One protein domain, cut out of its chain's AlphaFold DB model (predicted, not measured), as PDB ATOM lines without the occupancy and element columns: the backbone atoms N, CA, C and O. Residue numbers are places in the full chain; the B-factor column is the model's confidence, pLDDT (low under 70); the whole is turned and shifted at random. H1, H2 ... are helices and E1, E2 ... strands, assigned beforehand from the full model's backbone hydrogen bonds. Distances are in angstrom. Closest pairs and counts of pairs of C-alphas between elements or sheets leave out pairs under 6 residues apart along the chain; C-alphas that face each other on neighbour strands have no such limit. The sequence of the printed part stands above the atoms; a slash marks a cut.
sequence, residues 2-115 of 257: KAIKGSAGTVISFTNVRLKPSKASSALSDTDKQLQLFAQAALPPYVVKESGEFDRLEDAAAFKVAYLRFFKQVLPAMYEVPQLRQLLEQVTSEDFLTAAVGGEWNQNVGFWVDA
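What this domain is: This is residues 2 to 115 of the 257 residues of an uncharacterized protein of Ramlibacter tataouinensis (UniProt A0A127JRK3). A small, strongly twisted sheet lies at one end of a loose group of helices, with H5 packed over its hairpin E2 and E3. The long strand E1 joins the sheet with its first residues and then runs far past it, beside the end of H1, while H2 runs back alongside H1 and H4 folds back under H2 after the short turn H3. The printed part has 114 residues with five named helices and three named strands, in the order E1 H1 E2 E3 H2 H3 H4 H5; the sheet, E1 - E2 - E3, is all antiparallel and the class is mixed. The whole is loose, with a radius of gyration of the C-alphas of 16.9 A and spans of 51 by 37 by 21 A.

Where its parts are: E1, residues 10 to 20, begins at C-alpha 10 (100.239, 122.360, 176.612) and is 29.0 A long. H1 is residues 30 to 41, 16.3 A; E2 is 46 to 48; E3 is 54 to 57. H2, residues 60 to 74, is 21.0 A, H3 is 76 to 79, and H4, 82 to 91, is 14.3 A. H5, residues 94 to 108, is 20.6 A and ends at C-alpha 108 (102.685, 111.745, 163.842).

How they stand to each other: Edge strand E1 is antiparallel to E2, with N 12 and O 46 2.9 A apart. In the hairpin of E2 and E3, N 47 and O 56 are 2.8 A apart. H1 is on the sheet; its closest C-alphas to E1 are Ala 41 and Val 17, 6.3 A. H5 and the sheet make two layers, a helix on one face of a sheet; its height over the sheet is 8.7 A, and its closest C-alphas to E3 are Gly 102 and Phe 54, 5.8 A. H1 and H2 are close but not clearly touching, Thr 31 to Val 74 7.3 A between C-alphas, at a shallow tilt of 8 degrees, opposite ways. H2, with residues 64 to 68 alone, only just touches H4, with 3 pairs of C-alphas within 8 A, Leu 68 and Leu 88 closest at 7.2 A. H2 and H5 only just touch, only at their ends, with 3 such pairs, the C-alphas of Ala 60 and Glu 94 closest at 5.7 A. H3 is close but not clearly touching to H2, the C-alphas of Lys 72 and Tyr 79 closest at 5.5 A. Every O i to N i+4 pair is within hydrogen-bond range in H1, H2, H4 and H5; H3 is too short for one.

The domain as a whole: The two farthest C-alphas, Lys 2 and Ala 27, are 59.1 A apart. The printed part has no cut, and no link is long. Mean pLDDT of the printed part is 76.0; residues 2 to 28 and 32 to 42 are under 70.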
ATOM      1  N   LYS A   2     102.742 146.247 171.514       24.44
ATOM      2  CA  LYS A   2     102.076 145.509 172.596       24.44
ATOM      3  C   LYS A   2     102.662 144.099 172.628       24.44
ATOM      4  O   LYS A   2     102.676 143.442 171.593       24.44
ATOM      5  N   ALA A   3     103.142 143.669 173.790       24.80
ATOM      6  CA  ALA A   3     103.532 142.287 174.029       24.80
ATOM      7  C   ALA A   3     102.328 141.369 173.760       24.80
ATOM      8  O   ALA A   3     101.249 141.571 174.322       24.80
ATOM      9  N   ILE A   4     102.510 140.395 172.872       24.70
ATOM     10  CA  ILE A   4     101.545 139.327 172.634       24.70
ATOM     11  C   ILE A   4     101.607 138.431 173.875       24.70
ATOM     12  O   ILE A   4     102.633 137.810 174.143       24.70
ATOM     13  N   LYS A   5     100.536 138.416 174.677       29.20
ATOM     14  CA  LYS A   5     100.335 137.386 175.705       29.20
ATOM     15  C   LYS A   5     100.307 136.039 174.979       29.20
ATOM     16  O   LYS A   5      99.362 135.791 174.236       29.20
ATOM     17  N   GLY A   6     101.343 135.219 175.159       31.94
ATOM     18  CA  GLY A   6     101.371 133.851 174.645       31.94
ATOM     19  C   GLY A   6     100.171 133.076 175.184       31.94
ATOM     20  O   GLY A   6      99.906 133.108 176.388       31.94
ATOM     21  N   SER A   7      99.414 132.445 174.290       40.81
ATOM     22  CA  SER A   7      98.352 131.505 174.645       40.81
ATOM     23  C   SER A   7      98.925 130.388 175.518       40.81
ATOM     24  O   SER A   7     100.061 129.964 175.311       40.81
ATOM     25  N   ALA A   8      98.153 129.919 176.497       54.41
ATOM     26  CA  ALA A   8      98.545 128.836 177.391       54.41
ATOM     27  C   ALA A   8      98.721 127.522 176.600       54.41
ATOM     28  O   ALA A   8      97.771 126.777 176.401       54.41
ATOM     29  N   GLY A   9      99.929 127.256 176.101       54.16
ATOM     30  CA  GLY A   9     100.258 126.005 175.414       54.16
ATOM     31  C   GLY A   9     100.307 124.812 176.374       54.16
ATOM     32  O   GLY A   9     100.562 124.972 177.572       54.16
ATOM     33  N   THR A  10     100.086 123.606 175.846       62.06
ATOM     34  CA  THR A  10     100.239 122.360 176.612       62.06
ATOM     35  C   THR A  10     101.681 121.875 176.497       62.06
ATOM     36  O   THR A  10     102.188 121.677 175.393       62.06
ATOM     37  N   VAL A  11     102.344 121.677 177.639       59.03
ATOM     38  CA  VAL A  11     103.692 121.096 177.695       59.03
ATOM     39  C   VAL A  11     103.588 119.580 177.579       59.03
ATOM     40  O   VAL A  11     102.896 118.936 178.377       59.03
ATOM     41  N   ILE A  12     104.295 119.015 176.606       54.12
ATOM     42  CA  ILE A  12     104.371 117.577 176.379       54.12
ATOM     43  C   ILE A  12     105.679 117.050 176.957       54.12
ATOM     44  O   ILE A  12     106.769 117.495 176.595       54.12
ATOM     45  N   SER A  13     105.566 116.076 177.861       52.34
ATOM     46  CA  SER A  13     106.713 115.359 178.416       52.34
ATOM     47  C   SER A  13     106.609 113.857 178.182       52.34
ATOM     48  O   SER A  13     105.544 113.252 178.320       52.34
ATOM     49  N   PHE A  14     107.752 113.252 177.876       47.41
ATOM     50  CA  PHE A  14     107.905 111.820 177.662       47.41
ATOM     51  C   PHE A  14     108.295 111.144 178.967       47.41
ATOM     52  O   PHE A  14     109.231 111.572 179.635       47.41
ATOM     53  N   THR A  15     107.573 110.097 179.359       40.12
ATOM     54  CA  THR A  15     107.853 109.410 180.636       40.12
ATOM     55  C   THR A  15     108.270 107.963 180.436       40.12
ATOM     56  O   THR A  15     108.978 107.424 181.275       40.12
ATOM     57  N   ASN A  16     107.857 107.333 179.330       44.16
ATOM     58  CA  ASN A  16     108.095 105.914 179.085       44.16
ATOM     59  C   ASN A  16     108.236 105.629 177.583       44.16
ATOM     60  O   ASN A  16     107.245 105.337 176.915       44.16
ATOM     61  N   VAL A  17     109.462 105.683 177.061       45.38
ATOM     62  CA  VAL A  17     109.782 105.092 175.754       45.38
ATOM     63  C   VAL A  17     110.065 103.612 175.992       45.38
ATOM     64  O   VAL A  17     111.044 103.257 176.647       45.38
ATOM     65  N   ARG A  18     109.176 102.731 175.521       47.25
ATOM     66  CA  ARG A  18     109.383 101.279 175.580       47.25
ATOM     67  C   ARG A  18     109.779 100.776 174.205       47.25
ATOM     68  O   ARG A  18     109.042 100.953 173.239       47.25
ATOM     69  N   LEU A  19     110.916 100.097 174.153       44.00
ATOM     70  CA  LEU A  19     111.403  99.421 172.961       44.00
ATOM     71  C   LEU A  19     111.274  97.927 173.173       44.00
ATOM     72  O   LEU A  19     111.724  97.403 174.195       44.00
ATOM     73  N   LYS A  20     110.686  97.231 172.205       48.38
ATOM     74  CA  LYS A  20     110.860  95.785 172.144       48.38
ATOM     75  C   LYS A  20     112.099  95.522 171.298       48.38
ATOM     76  O   LYS A  20     112.099  95.895 170.124       48.38
ATOM     77  N   PRO A  21     113.164  94.928 171.865       45.94
ATOM     78  CA  PRO A  21     114.354  94.636 171.089       45.94
ATOM     79  C   PRO A  21     113.982  93.736 169.908       45.94
ATOM     80  O   PRO A  21     113.321  92.708 170.075       45.94
ATOM     81  N   SER A  22     114.422  94.134 168.713       44.16
ATOM     82  CA  SER A  22     114.456  93.260 167.541       44.16
ATOM     83  C   SER A  22     115.169  91.961 167.929       44.16
ATOM     84  O   SER A  22     116.182  91.991 168.632       44.16
ATOM     85  N   LYS A  23     114.686  90.800 167.469       45.66
ATOM     86  CA  LYS A  23     115.355  89.507 167.728       45.66
ATOM     87  C   LYS A  23     116.808  89.471 167.216       45.66
ATOM     88  O   LYS A  23     117.561  88.603 167.641       45.66
ATOM     89  N   ALA A  24     117.210  90.419 166.363       46.91
ATOM     90  CA  ALA A  24     118.586  90.597 165.899       46.91
ATOM     91  C   ALA A  24     119.518  91.308 166.916       46.91
ATOM     92  O   ALA A  24     120.725  91.351 166.712       46.91
ATOM     93  N   SER A  25     118.985  91.852 168.019       46.84
ATOM     94  CA  SER A  25     119.687  92.747 168.962       46.84
ATOM     95  C   SER A  25     120.499  92.039 170.063       46.84
ATOM     96  O   SER A  25     121.177  92.697 170.853       46.84
ATOM     97  N   SER A  26     120.501  90.703 170.135       48.12
ATOM     98  CA  SER A  26     121.187  89.970 171.216       48.12
ATOM     99  C   SER A  26     122.718  90.129 171.240       48.12
ATOM    100  O   SER A  26     123.338  89.726 172.222       48.12
ATOM    101  N   ALA A  27     123.320  90.733 170.210       55.12
ATOM    102  CA  ALA A  27     124.762  90.965 170.100       55.12
ATOM    103  C   ALA A  27     125.223  92.388 170.479       55.12
ATOM    104  O   ALA A  27     126.423  92.651 170.465       55.12
ATOM    105  N   LEU A  28     124.307  93.312 170.793       56.94
ATOM    106  CA  LEU A  28     124.682  94.690 171.126       56.94
ATOM    107  C   LEU A  28     125.349  94.768 172.503       56.94
ATOM    108  O   LEU A  28     124.845  94.201 173.482       56.94
ATOM    109  N   SER A  29     126.459  95.506 172.580       74.50
ATOM    110  CA  SER A  29     127.111  95.805 173.853       74.50
ATOM    111  C   SER A  29     126.186  96.645 174.744       74.50
ATOM    112  O   SER A  29     125.240  97.282 174.274       74.50
ATOM    113  N   ASP A  30     126.441  96.676 176.051       75.31
ATOM    114  CA  ASP A  30     125.645  97.513 176.957       75.31
ATOM    115  C   ASP A  30     125.771  99.009 176.622       75.31
ATOM    116  O   ASP A  30     124.811  99.761 176.791       75.31
ATOM    117  N   THR A  31     126.904  99.424 176.050       70.75
ATOM    118  CA  THR A  31     127.106 100.773 175.507       70.75
ATOM    119  C   THR A  31     126.193 101.041 174.309       70.75
ATOM    120  O   THR A  31     125.557 102.092 174.261       70.75
ATOM    121  N   ASP A  32     126.049 100.087 173.387       69.50
ATOM    122  CA  ASP A  32     125.158 100.233 172.226       69.50
ATOM    123  C   ASP A  32     123.691 100.326 172.651       69.50
ATOM    124  O   ASP A  32     122.941 101.146 172.123       69.50
ATOM    125  N   LYS A  33     123.281  99.548 173.660       69.31
ATOM    126  CA  LYS A  33     121.926  99.634 174.232       69.31
ATOM    127  C   LYS A  33     121.673 100.991 174.884       69.31
ATOM    128  O   LYS A  33     120.596 101.556 174.709       69.31
ATOM    129  N   GLN A  34     122.646 101.529 175.621       68.00
ATOM    130  CA  GLN A  34     122.538 102.857 176.236       68.00
ATOM    131  C   GLN A  34     122.465 103.969 175.187       68.00
ATOM    132  O   GLN A  34     121.633 104.864 175.318       68.00
ATOM    133  N   LEU A  35     123.278 103.896 174.131       68.25
ATOM    134  CA  LEU A  35     123.231 104.843 173.015       68.25
ATOM    135  C   LEU A  35     121.907 104.758 172.259       68.25
ATOM    136  O   LEU A  35     121.330 105.790 171.933       68.25
ATOM    137  N   GLN A  36     121.397 103.548 172.028       66.88
ATOM    138  CA  GLN A  36     120.116 103.332 171.367       66.88
ATOM    139  C   GLN A  36     118.952 103.891 172.193       66.88
ATOM    140  O   GLN A  36     118.117 104.619 171.659       66.88
ATOM    141  N   LEU A  37     118.908 103.591 173.494       63.84
ATOM    142  CA  LEU A  37     117.891 104.127 174.401       63.84
ATOM    143  C   LEU A  37     117.965 105.650 174.483       63.84
ATOM    144  O   LEU A  37     116.932 106.310 174.448       63.84
ATOM    145  N   PHE A  38     119.173 106.211 174.554       66.56
ATOM    146  CA  PHE A  38     119.353 107.652 174.614       66.56
ATOM    147  C   PHE A  38     118.942 108.323 173.303       66.56
ATOM    148  O   PHE A  38     118.114 109.220 173.330       66.56
ATOM    149  N   ALA A  39     119.417 107.847 172.152       65.44
ATOM    150  CA  ALA A  39     119.052 108.395 170.846       65.44
ATOM    151  C   ALA A  39     117.534 108.376 170.591       65.44
ATOM    152  O   ALA A  39     117.021 109.273 169.934       65.44
ATOM    153  N   GLN A  40     116.820 107.387 171.133       61.34
ATOM    154  CA  GLN A  40     115.369 107.249 170.968       61.34
ATOM    155  C   GLN A  40     114.546 107.979 172.039       61.34
ATOM    156  O   GLN A  40     113.371 108.251 171.818       61.34
ATOM    157  N   ALA A  41     115.134 108.298 173.194       58.94
ATOM    158  CA  ALA A  41     114.481 109.052 174.267       58.94
ATOM    159  C   ALA A  41     114.845 110.547 174.274       58.94
ATOM    160  O   ALA A  41     114.298 111.309 175.069       58.94
ATOM    161  N   ALA A  42     115.784 110.973 173.430       65.25
ATOM    162  CA  ALA A  42     116.399 112.290 173.493       65.25
ATOM    163  C   ALA A  42     115.769 113.286 172.513       65.25
ATOM    164  O   ALA A  42     116.478 113.952 171.763       65.25
ATOM    165  N   LEU A  43     114.445 113.426 172.540       78.25
ATOM    166  CA  LEU A  43     113.849 114.685 172.108       78.25
ATOM    167  C   LEU A  43     113.642 115.581 173.334       78.25
ATOM    168  O   LEU A  43     113.188 115.097 174.377       78.25
ATOM    169  N   PRO A  44     113.996 116.877 173.256       87.62
ATOM    170  CA  PRO A  44     113.678 117.812 174.325       87.62
ATOM    171  C   PRO A  44     112.158 117.879 174.534       87.62
ATOM    172  O   PRO A  44     111.405 117.727 173.571       87.62
ATOM    173  N   PRO A  45     111.684 118.157 175.761       87.31
ATOM    174  CA  PRO A  45     110.296 118.545 175.972       87.31
ATOM    175  C   PRO A  45     109.925 119.723 175.068       87.31
ATOM    176  O   PRO A  45     110.735 120.627 174.831       87.31
ATOM    177  N   TYR A  46     108.693 119.721 174.576       90.00
ATOM    178  CA  TYR A  46     108.191 120.755 173.683       90.00
ATOM    179  C   TYR A  46     106.757 121.141 174.022       90.00
ATOM    180  O   TYR A  46     106.049 120.474 174.782       90.00
ATOM    181  N   VAL A  47     106.352 122.274 173.466       87.56
ATOM    182  CA  VAL A  47     105.041 122.883 173.639       87.56
ATOM    183  C   VAL A  47     104.269 122.737 172.343       87.56
ATOM    184  O   VAL A  47     104.810 122.942 171.253       87.56
ATOM    185  N   VAL A  48     102.991 122.411 172.482       85.38
ATOM    186  CA  VAL A  48     102.036 122.395 171.377       85.38
ATOM    187  C   VAL A  48     100.896 123.358 171.668       85.38
ATOM    188  O   VAL A  48     100.535 123.602 172.830       85.38
ATOM    189  N   LYS A  49     100.336 123.925 170.605       82.38
ATOM    190  CA  LYS A  49      99.147 124.772 170.683       82.38
ATOM    191  C   LYS A  49      97.919 123.919 170.992       82.38
ATOM    192  O   LYS A  49      97.919 122.706 170.802       82.38
ATOM    193  N   GLU A  50      96.838 124.569 171.412       78.38
ATOM    194  CA  GLU A  50      95.543 123.902 171.617       78.38
ATOM    195  C   GLU A  50      94.984 123.275 170.329       78.38
ATOM    196  O   GLU A  50      94.219 122.319 170.400       78.38
ATOM    197  N   SER A  51      95.396 123.776 169.158       77.31
ATOM    198  CA  SER A  51      95.060 123.201 167.850       77.31
ATOM    199  C   SER A  51      95.788 121.888 167.539       77.31
ATOM    200  O   SER A  51      95.504 121.276 166.516       77.31
ATOM    201  N   GLY A  52      96.744 121.472 168.374       78.25
ATOM    202  CA  GLY A  52      97.595 120.315 168.103       78.25
ATOM    203  C   GLY A  52      98.804 120.629 167.217       78.25
ATOM    204  O   GLY A  52      99.532 119.717 166.851       78.25
ATOM    205  N   GLU A  53      99.070 121.894 166.880       84.44
ATOM    206  CA  GLU A  53     100.292 122.291 166.165       84.44
ATOM    207  C   GLU A  53     101.513 122.334 167.092       84.44
ATOM    208  O   GLU A  53     101.424 122.805 168.230       84.44
ATOM    209  N   PHE A  54     102.679 121.932 166.580       89.56
ATOM    210  CA  PHE A  54     103.959 122.187 167.240       89.56
ATOM    211  C   PHE A  54     104.208 123.700 167.362       89.56
ATOM    212  O   PHE A  54     104.028 124.443 166.397       89.56
ATOM    213  N   ASP A  55     104.621 124.157 168.547       91.44
ATOM    214  CA  ASP A  55     104.927 125.568 168.811       91.44
ATOM    215  C   ASP A  55     106.437 125.788 168.948       91.44
ATOM    216  O   ASP A  55     107.056 126.481 168.143       91.44
ATOM    217  N   ARG A  56     107.041 125.184 169.977       93.50
ATOM    218  CA  ARG A  56     108.449 125.405 170.325       93.50
ATOM    219  C   ARG A  56     108.993 124.323 171.242       93.50
ATOM    220  O   ARG A  56     108.240 123.593 171.880       93.50
ATOM    221  N   LEU A  57     110.308 124.309 171.412       93.75
ATOM    222  CA  LEU A  57     110.970 123.551 172.474       93.75
ATOM    223  C   LEU A  57     110.815 124.268 173.831       93.75
ATOM    224  O   LEU A  57     110.762 125.500 173.894       93.75
ATOM    225  N   GLU A  58     110.712 123.510 174.926       89.75
ATOM    226  CA  GLU A  58     110.580 124.084 176.275       89.75
ATOM    227  C   GLU A  58     111.920 124.652 176.771       89.75
ATOM    228  O   GLU A  58     111.957 125.799 177.213       89.75
ATOM    229  N   ASP A  59     113.007 123.876 176.649       91.44
ATOM    230  CA  ASP A  59     114.367 124.255 177.062       91.44
ATOM    231  C   ASP A  59     115.443 123.515 176.235       91.44
ATOM    232  O   ASP A  59     116.084 122.552 176.675       91.44
ATOM    233  N   ALA A  60     115.625 123.947 174.983       93.12
ATOM    234  CA  ALA A  60     116.599 123.350 174.067       93.12
ATOM    235  C   ALA A  60     118.046 123.458 174.590       93.12
ATOM    236  O   ALA A  60     118.860 122.554 174.385       93.12
ATOM    237  N   ALA A  61     118.364 124.541 175.307       94.50
ATOM    238  CA  ALA A  61     119.696 124.787 175.845       94.50
ATOM    239  C   ALA A  61     120.048 123.808 176.976       94.50
ATOM    240  O   ALA A  61     121.125 123.200 176.947       94.50
ATOM    241  N   ALA A  62     119.151 123.604 177.948       92.81
ATOM    242  CA  ALA A  62     119.374 122.627 179.011       92.81
ATOM    243  C   ALA A  62     119.469 121.205 178.453       92.81
ATOM    244  O   ALA A  62     120.340 120.436 178.875       92.81
ATOM    245  N   PHE A  63     118.636 120.875 177.461       91.75
ATOM    246  CA  PHE A  63     118.719 119.601 176.759       91.75
ATOM    247  C   PHE A  63     120.089 119.407 176.090       91.75
ATOM    248  O   PHE A  63     120.740 118.393 176.340       91.75
ATOM    249  N   LYS A  64     120.588 120.393 175.328       93.31
ATOM    250  CA  LYS A  64     121.927 120.348 174.712       93.31
ATOM    251  C   LYS A  64     123.021 120.080 175.747       93.31
ATOM    252  O   LYS A  64     123.869 119.212 175.544       93.31
ATOM    253  N   VAL A  65     122.998 120.787 176.879       94.56
ATOM    254  CA  VAL A  65     123.981 120.595 177.960       94.56
ATOM    255  C   VAL A  65     123.912 119.178 178.534       94.56
ATOM    256  O   VAL A  65     124.954 118.548 178.737       94.56
ATOM    257  N   ALA A  66     122.709 118.660 178.791       91.56
ATOM    258  CA  ALA A  66     122.517 117.300 179.286       91.56
ATOM    259  C   ALA A  66     122.996 116.249 178.269       91.56
ATOM    260  O   ALA A  66     123.696 115.308 178.644       91.56
ATOM    261  N   TYR A  67     122.694 116.456 176.986       90.56
ATOM    262  CA  TYR A  67     123.067 115.573 175.885       90.56
ATOM    263  C   TYR A  67     124.581 115.476 175.705       90.56
ATOM    264  O   TYR A  67     125.151 114.384 175.714       90.56
ATOM    265  N   LEU A  68     125.267 116.618 175.629       91.81
ATOM    266  CA  LEU A  68     126.725 116.649 175.504       91.81
ATOM    267  C   LEU A  68     127.415 116.055 176.740       91.81
ATOM    268  O   LEU A  68     128.416 115.350 176.606       91.81
ATOM    269  N   ARG A  69     126.867 116.284 177.942       92.75
ATOM    270  CA  ARG A  69     127.370 115.669 179.179       92.75
ATOM    271  C   ARG A  69     127.256 114.146 179.137       92.75
ATOM    272  O   ARG A  69     128.224 113.479 179.492       92.75
ATOM    273  N   PHE A  70     126.116 113.613 178.701       89.06
ATOM    274  CA  PHE A  70     125.914 112.171 178.555       89.06
ATOM    275  C   PHE A  70     126.935 111.564 177.587       89.06
ATOM    276  O   PHE A  70     127.651 110.637 177.957       89.06
ATOM    277  N   PHE A  71     127.087 112.137 176.388       88.25
ATOM    278  CA  PHE A  71     128.058 111.641 175.404       88.25
ATOM    279  C   PHE A  71     129.493 111.675 175.927       88.25
ATOM    280  O   PHE A  71     130.236 110.713 175.738       88.25
ATOM    281  N   LYS A  72     129.872 112.736 176.648       92.19
ATOM    282  CA  LYS A  72     131.184 112.818 177.297       92.19
ATOM    283  C   LYS A  72     131.395 111.719 178.346       92.19
ATOM    284  O   LYS A  72     132.515 111.246 178.502       92.19
ATOM    285  N   GLN A  73     130.351 111.325 179.074       89.88
ATOM    286  CA  GLN A  73     130.428 110.277 180.097       89.88
ATOM    287  C   GLN A  73     130.477 108.870 179.498       89.88
ATOM    288  O   GLN A  73     131.256 108.043 179.964       89.88
ATOM    289  N   VAL A  74     129.661 108.600 178.477       87.19
ATOM    290  CA  VAL A  74     129.546 107.261 177.877       87.19
ATOM    291  C   VAL A  74     130.683 106.984 176.897       87.19
ATOM    292  O   VAL A  74     131.190 105.867 176.847       87.19
ATOM    293  N   LEU A  75     131.121 107.997 176.144       88.38
ATOM    294  CA  LEU A  75     132.107 107.866 175.070       88.38
ATOM    295  C   LEU A  75     133.242 108.906 175.193       88.38
ATOM    296  O   LEU A  75     133.484 109.665 174.249       88.38
ATOM    297  N   PRO A  76     133.977 108.959 176.321       90.94
ATOM    298  CA  PRO A  76     134.929 110.035 176.604       90.94
ATOM    299  C   PRO A  76     136.024 110.167 175.540       90.94
ATOM    300  O   PRO A  76     136.314 111.272 175.096       90.94
ATOM    301  N   ALA A  77     136.591 109.050 175.073       91.25
ATOM    302  CA  ALA A  77     137.644 109.073 174.056       91.25
ATOM    303  C   ALA A  77     137.147 109.606 172.701       91.25
ATOM    304  O   ALA A  77     137.855 110.362 172.040       91.25
ATOM    305  N   MET A  78     135.923 109.248 172.295       86.38
ATOM    306  CA  MET A  78     135.349 109.736 171.039       86.38
ATOM    307  C   MET A  78     134.908 111.198 171.144       86.38
ATOM    308  O   MET A  78     135.065 111.948 170.188       86.38
ATOM    309  N   TYR A  79     134.408 111.635 172.303       89.62
ATOM    310  CA  TYR A  79     133.987 113.021 172.531       89.62
ATOM    311  C   TYR A  79     135.135 114.044 172.396       89.62
ATOM    312  O   TYR A  79     134.910 115.223 172.099       89.62
ATOM    313  N   GLU A  80     136.381 113.607 172.596       91.94
ATOM    314  CA  GLU A  80     137.565 114.444 172.379       91.94
ATOM    315  C   GLU A  80     137.949 114.602 170.898       91.94
ATOM    316  O   GLU A  80     138.752 115.473 170.569       91.94
ATOM    317  N   VAL A  81     137.340 113.836 169.985       94.81
ATOM    318  CA  VAL A  81     137.526 114.008 168.539       94.81
ATOM    319  C   VAL A  81     136.814 115.294 168.087       94.81
ATOM    320  O   VAL A  81     135.583 115.366 168.177       94.81
ATOM    321  N   PRO A  82     137.531 116.312 167.561       94.25
ATOM    322  CA  PRO A  82     136.935 117.610 167.230       94.25
ATOM    323  C   PRO A  82     135.756 117.526 166.253       94.25
ATOM    324  O   PRO A  82     134.752 118.209 166.435       94.25
ATOM    325  N   GLN A  83     135.848 116.650 165.251       90.75
ATOM    326  CA  GLN A  83     134.800 116.446 164.250       90.75
ATOM    327  C   GLN A  83     133.526 115.868 164.870       90.75
ATOM    328  O   GLN A  83     132.427 116.310 164.537       90.75
ATOM    329  N   LEU A  84     133.656 114.912 165.800       87.12
ATOM    330  CA  LEU A  84     132.494 114.363 166.497       87.12
ATOM    331  C   LEU A  84     131.863 115.417 167.402       87.12
ATOM    332  O   LEU A  84     130.645 115.541 167.431       87.12
ATOM    333  N   ARG A  85     132.674 116.211 168.109       91.50
ATOM    334  CA  ARG A  85     132.170 117.314 168.934       91.50
ATOM    335  C   ARG A  85     131.378 118.320 168.106       91.50
ATOM    336  O   ARG A  85     130.270 118.666 168.494       91.50
ATOM    337  N   GLN A  86     131.912 118.735 166.958       91.75
ATOM    338  CA  GLN A  86     131.223 119.646 166.048       91.75
ATOM    339  C   GLN A  86     129.899 119.049 165.546       91.75
ATOM    340  O   GLN A  86     128.881 119.737 165.547       91.75
ATOM    341  N   LEU A  87     129.889 117.764 165.173       88.19
ATOM    342  CA  LEU A  87     128.663 117.067 164.781       88.19
ATOM    343  C   LEU A  87     127.642 117.046 165.925       88.19
ATOM    344  O   LEU A  87     126.487 117.401 165.711       88.19
ATOM    345  N   LEU A  88     128.065 116.676 167.137       90.50
ATOM    346  CA  LEU A  88     127.213 116.668 168.328       90.50
ATOM    347  C   LEU A  88     126.646 118.061 168.614       90.50
ATOM    348  O   LEU A  88     125.463 118.192 168.913       90.50
ATOM    349  N   GLU A  89     127.453 119.114 168.491       92.00
ATOM    350  CA  GLU A  89     127.004 120.499 168.651       92.00
ATOM    351  C   GLU A  89     125.978 120.923 167.597       92.00
ATOM    352  O   GLU A  89     125.056 121.672 167.934       92.00
ATOM    353  N   GLN A  90     126.118 120.436 166.361       90.19
ATOM    354  CA  GLN A  90     125.188 120.689 165.265       90.19
ATOM    355  C   GLN A  90     123.854 119.960 165.476       90.19
ATOM    356  O   GLN A  90     122.804 120.599 165.420       90.19
ATOM    357  N   VAL A  91     123.872 118.657 165.776       89.06
ATOM    358  CA  VAL A  91     122.642 117.861 165.990       89.06
ATOM    359  C   VAL A  91     121.943 118.172 167.319       89.06
ATOM    360  O   VAL A  91     120.823 117.739 167.551       89.06
ATOM    361  N   THR A  92     122.590 118.935 168.200       92.56
ATOM    362  CA  THR A  92     121.979 119.480 169.424       92.56
ATOM    363  C   THR A  92     121.718 120.981 169.339       92.56
ATOM    364  O   THR A  92     121.381 121.602 170.346       92.56
ATOM    365  N   SER A  93     121.901 121.598 168.169       93.06
ATOM    366  CA  SER A  93     121.514 122.994 167.963       93.06
ATOM    367  C   SER A  93     119.996 123.148 168.061       93.06
ATOM    368  O   SER A  93     119.248 122.232 167.724       93.06
ATOM    369  N   GLU A  94     119.535 124.306 168.532       94.69
ATOM    370  CA  GLU A  94     118.102 124.579 168.678       94.69
ATOM    371  C   GLU A  94     117.366 124.492 167.338       94.69
ATOM    372  O   GLU A  94     116.301 123.882 167.283       94.69
ATOM    373  N   ASP A  95     117.959 125.001 166.257       93.06
ATOM    374  CA  ASP A  95     117.382 124.928 164.910       93.06
ATOM    375  C   ASP A  95     117.193 123.478 164.456       93.06
ATOM    376  O   ASP A  95     116.112 123.099 163.999       93.06
ATOM    377  N   PHE A  96     118.224 122.640 164.624       89.88
ATOM    378  CA  PHE A  96     118.138 121.225 164.272       89.88
ATOM    379  C   PHE A  96     117.087 120.506 165.117       89.88
ATOM    380  O   PHE A  96     116.254 119.788 164.572       89.88
ATOM    381  N   LEU A  97     117.097 120.710 166.439       90.88
ATOM    382  CA  LEU A  97     116.144 120.068 167.344       90.88
ATOM    383  C   LEU A  97     114.709 120.524 167.066       90.88
ATOM    384  O   LEU A  97     113.799 119.706 167.092       90.88
ATOM    385  N   THR A  98     114.500 121.801 166.754       92.06
ATOM    386  CA  THR A  98     113.183 122.345 166.400       92.06
ATOM    387  C   THR A  98     112.678 121.722 165.106       92.06
ATOM    388  O   THR A  98     111.534 121.278 165.050       92.06
ATOM    389  N   ALA A  99     113.531 121.628 164.083       88.50
ATOM    390  CA  ALA A  99     113.181 120.976 162.826       88.50
ATOM    391  C   ALA A  99     112.905 119.474 163.011       88.50
ATOM    392  O   ALA A  99     111.942 118.960 162.450       88.50
ATOM    393  N   ALA A 100     113.713 118.783 163.819       86.75
ATOM    394  CA  ALA A 100     113.552 117.360 164.097       86.75
ATOM    395  C   ALA A 100     112.249 117.077 164.857       86.75
ATOM    396  O   ALA A 100     111.431 116.284 164.395       86.75
ATOM    397  N   VAL A 101     112.019 117.767 165.979       89.38
ATOM    398  CA  VAL A 101     110.806 117.607 166.793       89.38
ATOM    399  C   VAL A 101     109.566 118.050 166.023       89.38
ATOM    400  O   VAL A 101     108.568 117.339 166.022       89.38
ATOM    401  N   GLY A 102     109.617 119.199 165.344       90.19
ATOM    402  CA  GLY A 102     108.501 119.693 164.541       90.19
ATOM    403  C   GLY A 102     108.170 118.758 163.377       90.19
ATOM    404  O   GLY A 102     107.000 118.489 163.121       90.19
ATOM    405  N   GLY A 103     109.187 118.211 162.705       87.50
ATOM    406  CA  GLY A 103     109.018 117.218 161.645       87.50
ATOM    407  C   GLY A 103     108.374 115.929 162.152       87.50
ATOM    408  O   GLY A 103     107.370 115.490 161.591       87.50
ATOM    409  N   GLU A 104     108.892 115.366 163.246       85.69
ATOM    410  CA  GLU A 104     108.324 114.166 163.871       85.69
ATOM    411  C   GLU A 104     106.887 114.406 164.352       85.69
ATOM    412  O   GLU A 104     105.994 113.597 164.094       85.69
ATOM    413  N   TRP A 105     106.634 115.539 165.008       88.88
ATOM    414  CA  TRP A 105     105.299 115.913 165.457       88.88
ATOM    415  C   TRP A 105     104.323 116.032 164.287       88.88
ATOM    416  O   TRP A 105     103.219 115.494 164.343       88.88
ATOM    417  N   ASN A 106     104.727 116.695 163.205       88.38
ATOM    418  CA  ASN A 106     103.879 116.859 162.033       88.38
ATOM    419  C   ASN A 106     103.587 115.519 161.347       88.38
ATOM    420  O   ASN A 106     102.458 115.292 160.923       88.38
ATOM    421  N   GLN A 107     104.564 114.610 161.289       84.25
ATOM    422  CA  GLN A 107     104.364 113.264 160.749       84.25
ATOM    423  C   GLN A 107     103.377 112.444 161.594       84.25
ATOM    424  O   GLN A 107     102.560 111.702 161.052       84.25
ATOM    425  N   ASN A 108     103.449 112.576 162.918       86.31
ATOM    426  CA  ASN A 108     102.685 111.745 163.842       86.31
ATOM    427  C   ASN A 108     101.293 112.297 164.170       86.31
ATOM    428  O   ASN A 108     100.342 111.526 164.285       86.31
ATOM    429  N   VAL A 109     101.185 113.612 164.356       87.81
ATOM    430  CA  VAL A 109      99.976 114.320 164.805       87.81
ATOM    431  C   VAL A 109      99.483 115.285 163.729       87.81
ATOM    432  O   VAL A 109      98.297 115.285 163.412       87.81
ATOM    433  N   GLY A 110     100.391 116.061 163.126       85.88
ATOM    434  CA  GLY A 110     100.045 117.074 162.120       85.88
ATOM    435  C   GLY A 110      99.295 116.520 160.904       85.88
ATOM    436  O   GLY A 110      98.406 117.187 160.390       85.88
ATOM    437  N   PHE A 111      99.584 115.280 160.495       86.50
ATOM    438  CA  PHE A 111      98.875 114.582 159.414       86.50
ATOM    439  C   PHE A 111      97.353 114.497 159.631       86.50
ATOM    440  O   PHE A 111      96.591 114.458 158.668       86.50
ATOM    441  N   TRP A 112      96.908 114.466 160.888       88.38
ATOM    442  CA  TRP A 112      95.501 114.299 161.250       88.38
ATOM    443  C   TRP A 112      94.766 115.622 161.454       88.38
ATOM    444  O   TRP A 112      93.550 115.613 161.644       88.38
ATOM    445  N   VAL A 113      95.479 116.752 161.444       85.69
ATOM    446  CA  VAL A 113      94.875 118.077 161.617       85.69
ATOM    447  C   VAL A 113      93.889 118.327 160.477       85.69
ATOM    448  O   VAL A 113      94.183 118.055 159.316       85.69
ATOM    449  N   ASP A 114      92.690 118.786 160.836       84.25
ATOM    450  CA  ASP A 114      91.547 119.009 159.938       84.25
ATOM    451  C   ASP A 114      91.030 117.763 159.187       84.25
ATOM    452  O   ASP A 114      90.124 117.861 158.352       84.25
ATOM    453  N   ALA A 115      91.537 116.566 159.501       86.88
ATOM    454  CA  ALA A 115      91.037 115.331 158.916       86.88
ATOM    455  C   ALA A 115      89.620 115.032 159.428       86.88
ATOM    456  O   ALA A 115      89.359 114.988 160.630       86.88
TER     457      ALA A 115